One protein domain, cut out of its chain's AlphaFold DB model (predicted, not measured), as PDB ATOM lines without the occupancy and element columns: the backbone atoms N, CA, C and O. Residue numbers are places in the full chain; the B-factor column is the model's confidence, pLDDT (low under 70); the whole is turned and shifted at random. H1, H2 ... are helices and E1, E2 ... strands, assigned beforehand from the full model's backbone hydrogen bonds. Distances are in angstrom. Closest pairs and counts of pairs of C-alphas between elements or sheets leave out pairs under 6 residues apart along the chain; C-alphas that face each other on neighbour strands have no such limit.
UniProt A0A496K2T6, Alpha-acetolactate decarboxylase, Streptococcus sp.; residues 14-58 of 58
ATOM      1  N   GLY A  14     125.045 158.450 106.072       98.31
ATOM      2  CA  GLY A  14     125.401 157.531 104.985       98.31
ATOM      3  C   GLY A  14     126.352 158.149 103.955       98.31
ATOM      4  O   GLY A  14     127.323 157.507 103.569       98.31
ATOM      5  N   ALA A  15     126.114 159.399 103.549       96.94
ATOM      6  CA  ALA A  15     127.000 160.127 102.640       96.94
ATOM      7  C   ALA A  15     128.377 160.385 103.268       96.94
ATOM      8  O   ALA A  15     129.399 160.178 102.616       96.94
ATOM      9  N   LEU A  16     128.394 160.747 104.555       96.81
ATOM     10  CA  LEU A  16     129.622 160.909 105.329       96.81
ATOM     11  C   LEU A  16     130.438 159.606 105.354       96.81
ATOM     12  O   LEU A  16     131.612 159.587 105.002       96.81
ATOM     13  N   MET A  17     129.798 158.484 105.684       97.44
ATOM     14  CA  MET A  17     130.441 157.165 105.699       97.44
ATOM     15  C   MET A  17     130.924 156.712 104.310       97.44
ATOM     16  O   MET A  17     131.841 155.900 104.219       97.44
ATOM     17  N   ALA A  18     130.327 157.232 103.234       98.00
ATOM     18  CA  ALA A  18     130.714 156.953 101.852       98.00
ATOM     19  C   ALA A  18     131.881 157.822 101.341       98.00
ATOM     20  O   ALA A  18     132.283 157.663 100.190       98.00
ATOM     21  N   GLY A  19     132.426 158.727 102.162       97.12
ATOM     22  CA  GLY A  19     133.561 159.575 101.786       97.12
ATOM     23  C   GLY A  19     133.187 160.875 101.070       97.12
ATOM     24  O   GLY A  19     134.053 161.509 100.473       97.12
ATOM     25  N   LEU A  20     131.910 161.274 101.088       97.12
ATOM     26  CA  LEU A  20     131.440 162.515 100.463       97.12
ATOM     27  C   LEU A  20     131.664 163.701 101.413       97.12
ATOM     28  O   LEU A  20     130.744 164.112 102.118       97.12
ATOM     29  N   TYR A  21     132.901 164.200 101.462       96.75
ATOM     30  CA  TYR A  21     133.346 165.198 102.447       96.75
ATOM     31  C   TYR A  21     133.254 166.654 101.989       96.75
ATOM     32  O   TYR A  21     133.415 167.548 102.820       96.75
ATOM     33  N   ASP A  22     132.976 166.889 100.708       97.00
ATOM     34  CA  ASP A  22     132.839 168.239 100.164       97.00
ATOM     35  C   ASP A  22     131.590 168.926 100.739       97.00
ATOM     36  O   ASP A  22     130.450 168.477 100.558       97.00
ATOM     37  N   GLY A  23     131.808 170.040 101.430       94.31
ATOM     38  CA  GLY A  23     130.775 170.900 101.981       94.31
ATOM     39  C   GLY A  23     130.186 171.847 100.933       94.31
ATOM     40  O   GLY A  23     130.884 172.448 100.122       94.31
ATOM     41  N   SER A  24     128.868 172.035 100.979       96.50
ATOM     42  CA  SER A  24     128.118 172.997 100.150       96.50
ATOM     43  C   SER A  24     127.280 173.988 100.963       96.50
ATOM     44  O   SER A  24     126.492 174.740 100.394       96.50
ATOM     45  N   MET A  25     127.446 173.991 102.288       97.56
ATOM     46  CA  MET A  25     126.788 174.898 103.226       97.56
ATOM     47  C   MET A  25     127.827 175.501 104.168       97.56
ATOM     48  O   MET A  25     128.700 174.802 104.678       97.56
ATOM     49  N   THR A  26     127.718 176.799 104.418       98.19
ATOM     50  CA  THR A  26     128.571 177.507 105.373       98.19
ATOM     51  C   THR A  26     128.055 177.355 106.804       98.19
ATOM     52  O   THR A  26     126.859 177.193 107.051       98.19
ATOM     53  N   VAL A  27     128.946 177.506 107.788       97.88
ATOM     54  CA  VAL A  27     128.559 177.552 109.210       97.88
ATOM     55  C   VAL A  27     127.575 178.697 109.489       97.88
ATOM     56  O   VAL A  27     126.661 178.543 110.293       97.88
ATOM     57  N   GLY A  28     127.711 179.834 108.800       98.12
ATOM     58  CA  GLY A  28     126.785 180.963 108.942       98.12
ATOM     59  C   GLY A  28     125.353 180.626 108.511       98.12
ATOM     60  O   GLY A  28     124.407 181.033 109.182       98.12
ATOM     61  N   GLU A  29     125.191 179.852 107.436       98.44
ATOM     62  CA  GLU A  29     123.886 179.340 107.000       98.44
ATOM     63  C   GLU A  29     123.351 178.280 107.968       98.44
ATOM     64  O   GLU A  29     122.179 178.325 108.331       98.44
ATOM     65  N   LEU A  30     124.207 177.372 108.454       98.19
ATOM     66  CA  LEU A  30     123.826 176.357 109.443       98.19
ATOM     67  C   LEU A  30     123.227 176.983 110.716       98.19
ATOM     68  O   LEU A  30     122.214 176.503 111.224       98.19
ATOM     69  N   LEU A  31     123.814 178.079 111.208       98.25
ATOM     70  CA  LEU A  31     123.346 178.788 112.407       98.25
ATOM     71  C   LEU A  31     121.952 179.425 112.243       98.25
ATOM     72  O   LEU A  31     121.338 179.807 113.236       98.25
ATOM     73  N   GLN A  32     121.407 179.505 111.023       98.00
ATOM     74  CA  GLN A  32     120.018 179.929 110.801       98.00
ATOM     75  C   GLN A  32     118.995 178.846 111.188       98.00
ATOM     76  O   GLN A  32     117.806 179.146 111.305       98.00
ATOM     77  N   TYR A  33     119.435 177.599 111.390       97.25
ATOM     78  CA  TYR A  33     118.560 176.461 111.683       97.25
ATOM     79  C   TYR A  33     118.493 176.078 113.167       97.25
ATOM     80  O   TYR A  33     117.639 175.270 113.533       97.25
ATOM     81  N   GLY A  34     119.355 176.637 114.021       97.00
ATOM     82  CA  GLY A  34     119.365 176.348 115.454       97.00
ATOM     83  C   GLY A  34     120.604 176.877 116.173       97.00
ATOM     84  O   GLY A  34     121.565 177.327 115.556       97.00
ATOM     85  N   ASP A  35     120.572 176.808 117.501       97.94
ATOM     86  CA  ASP A  35     121.591 177.348 118.408       97.94
ATOM     87  C   ASP A  35     122.330 176.275 119.231       97.94
ATOM     88  O   ASP A  35     123.252 176.610 119.986       97.94
ATOM     89  N   LEU A  36     121.960 175.003 119.050       98.31
ATOM     90  CA  LEU A  36     122.577 173.817 119.637       98.31
ATOM     91  C   LEU A  36     122.745 172.734 118.564       98.31
ATOM     92  O   LEU A  36     121.787 172.386 117.873       98.31
ATOM     93  N   GLY A  37     123.945 172.167 118.451       98.19
ATOM     94  CA  GLY A  37     124.227 171.146 117.447       98.19
ATOM     95  C   GLY A  37     125.655 170.616 117.491       98.19
ATOM     96  O   GLY A  37     126.491 171.085 118.264       98.19
ATOM     97  N   LEU A  38     125.914 169.621 116.648       98.44
ATOM     98  CA  LEU A  38     127.205 168.956 116.497       98.44
ATOM     99  C   LEU A  38     127.393 168.484 115.053       98.44
ATOM    100  O   LEU A  38     126.410 168.323 114.324       98.44
ATOM    101  N   GLY A  39     128.635 168.239 114.651       98.00
ATOM    102  CA  GLY A  39     128.967 167.695 113.339       98.00
ATOM    103  C   GLY A  39     130.465 167.732 113.069       98.00
ATOM    104  O   GLY A  39     131.263 167.791 113.992       98.00
ATOM    105  N   THR A  40     130.828 167.762 111.793       98.12
ATOM    106  CA  THR A  40     132.198 167.977 111.306       98.12
ATOM    107  C   THR A  40     132.165 169.039 110.202       98.12
ATOM    108  O   THR A  40     131.088 169.535 109.851       98.12
ATOM    109  N   LEU A  41     133.325 169.427 109.688       98.19
ATOM    110  CA  LEU A  41     133.472 170.461 108.668       98.19
ATOM    111  C   LEU A  41     133.859 169.858 107.315       98.19
ATOM    112  O   LEU A  41     133.984 168.638 107.165       98.19
ATOM    113  N   ASP A  42     134.009 170.734 106.321       97.81
ATOM    114  CA  ASP A  42     134.539 170.362 105.012       97.81
ATOM    115  C   ASP A  42     135.825 169.541 105.166       97.81
ATOM    116  O   ASP A  42     136.650 169.819 106.040       97.81
ATOM    117  N   SER A  43     135.973 168.504 104.342       97.06
ATOM    118  CA  SER A  43     137.150 167.629 104.366       97.06
ATOM    119  C   SER A  43     137.395 166.895 105.702       97.06
ATOM    120  O   SER A  43     138.491 166.380 105.917       97.06
ATOM    121  N   ILE A  44     136.385 166.791 106.582       96.44
ATOM    122  CA  ILE A  44     136.504 166.204 107.935       96.44
ATOM    123  C   ILE A  44     137.525 166.965 108.796       96.44
ATOM    124  O   ILE A  44     138.290 166.382 109.565       96.44
ATOM    125  N   ASP A  45     137.564 168.292 108.652       97.56
ATOM    126  CA  ASP A  45     138.473 169.145 109.419       97.56
ATOM    127  C   ASP A  45     137.986 169.334 110.867       97.56
ATOM    128  O   ASP A  45     137.407 170.355 111.241       97.56
ATOM    129  N   GLY A  46     138.192 168.305 111.688       97.56
ATOM    130  CA  GLY A  46     137.872 168.312 113.113       97.56
ATOM    131  C   GLY A  46     136.377 168.237 113.422       97.56
ATOM    132  O   GLY A  46     135.550 167.828 112.600       97.56
ATOM    133  N   GLU A  47     136.037 168.617 114.650       98.38
ATOM    134  CA  GLU A  47     134.674 168.533 115.177       98.38
ATOM    135  C   GLU A  47     134.019 169.917 115.220       98.38
ATOM    136  O   GLU A  47     134.587 170.878 115.738       98.38
ATOM    137  N   LEU A  48     132.786 170.011 114.724       98.50
ATOM    138  CA  LEU A  48     131.943 171.194 114.849       98.50
ATOM    139  C   LEU A  48     131.062 171.066 116.091       98.50
ATOM    140  O   LEU A  48     130.266 170.135 116.217       98.50
ATOM    141  N   ILE A  49     131.133 172.065 116.965       98.75
ATOM    142  CA  ILE A  49     130.268 172.190 118.141       98.75
ATOM    143  C   ILE A  49     129.510 173.509 118.037       98.75
ATOM    144  O   ILE A  49     130.121 174.571 117.931       98.75
ATOM    145  N   VAL A  50     128.178 173.463 118.109       98.69
ATOM    146  CA  VAL A  50     127.335 174.663 118.186       98.69
ATOM    147  C   VAL A  50     126.737 174.754 119.583       98.69
ATOM    148  O   VAL A  50     126.006 173.862 120.011       98.69
ATOM    149  N   LEU A  51     127.048 175.839 120.295       98.56
ATOM    150  CA  LEU A  51     126.559 176.093 121.648       98.56
ATOM    151  C   LEU A  51     126.193 177.569 121.818       98.56
ATOM    152  O   LEU A  51     127.037 178.451 121.639       98.56
ATOM    153  N   ASN A  52     124.946 177.832 122.217       98.12
ATOM    154  CA  ASN A  52     124.398 179.179 122.407       98.12
ATOM    155  C   ASN A  52     124.576 180.063 121.158       98.12
ATOM    156  O   ASN A  52     125.009 181.214 121.253       98.12
ATOM    157  N   GLY A  53     124.313 179.494 119.976       98.00
ATOM    158  CA  GLY A  53     124.395 180.198 118.691       98.00
ATOM    159  C   GLY A  53     125.818 180.523 118.223       98.00
ATOM    160  O   GLY A  53     125.993 181.289 117.278       98.00
ATOM    161  N   LYS A  54     126.844 179.966 118.877       98.50
ATOM    162  CA  LYS A  54     128.249 180.098 118.476       98.50
ATOM    163  C   LYS A  54     128.786 178.755 118.018       98.50
ATOM    164  O   LYS A  54     128.570 177.750 118.691       98.50
ATOM    165  N   ALA A  55     129.504 178.769 116.904       98.50
ATOM    166  CA  ALA A  55     130.218 177.614 116.391       98.50
ATOM    167  C   ALA A  55     131.666 177.592 116.901       98.50
ATOM    168  O   ALA A  55     132.330 178.629 116.943       98.50
ATOM    169  N   TYR A  56     132.137 176.402 117.255       98.56
ATOM    170  CA  TYR A  56     133.503 176.101 117.667       98.56
ATOM    171  C   TYR A  56     134.025 174.928 116.838       98.56
ATOM    172  O   TYR A  56     133.252 174.037 116.488       98.56
ATOM    173  N   GLN A  57     135.328 174.938 116.567       98.50
ATOM    174  CA  GLN A  57     136.061 173.845 115.935       98.50
ATOM    175  C   GLN A  57     137.098 173.323 116.935       98.50
ATOM    176  O   GLN A  57     137.758 174.138 117.591       98.50
ATOM    177  N   ALA A  58     137.205 172.002 117.078       96.19
ATOM    178  CA  ALA A  58     138.128 171.325 117.992       96.19
ATOM    179  C   ALA A  58     138.940 170.238 117.282       96.19
ATOM    180  O   ALA A  58     138.387 169.609 116.350       96.19
TER     181      ALA A  58
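This is residues 14 to 58 of the 58 residues of the protein "Alpha-acetolactate decarboxylase" of Streptococcus sp. (UniProt A0A496K2T6). A small three-strand antiparallel sheet is only grazed by one short helix, H2, while another, H1, lies away from it towards one end of the longest axis. The 45 printed residues, under half in named elements, run H1, H2, E1, E2, E3, with mixed class and sheet order E1, E2, E3. The whole is compact, with radius of gyration of the C-alphas 10.7 A, yet elongated, spanning 31 by 20 by 15 A.

H1 is residues 14 to 17, 5.1 A, from C-alpha 14 at (125.401, 157.531, 104.985). H2 is 27 to 30, 4.9 A; E1 36 to 40, 14.0 A; E2 47 to 51, 12.8 A; E3 54 to 57, 10.3 A, ending at (136.061, 173.845, 115.935).

Hairpins E1-E2, with N 39 and O 48 3.0 A apart, and E2-E3, with N 56 and O 49 2.8 A apart, form a meander, each strand the antiparallel neighbour of the one before. The closest C-alphas of H2 and E3, Val 27 and Ala 55, are 7.4 A apart. H1 is apart from H2 and the strands. H1 and H2 are too short for any O i to N i+4 pair; each has its one O i to N i+3 pair within range.

The farthest C-alphas, Ala 18 and Asn 52, are 30.9 A apart. The printed part has no cut, no link is long, and no printed residue is under 70 in pLDDT.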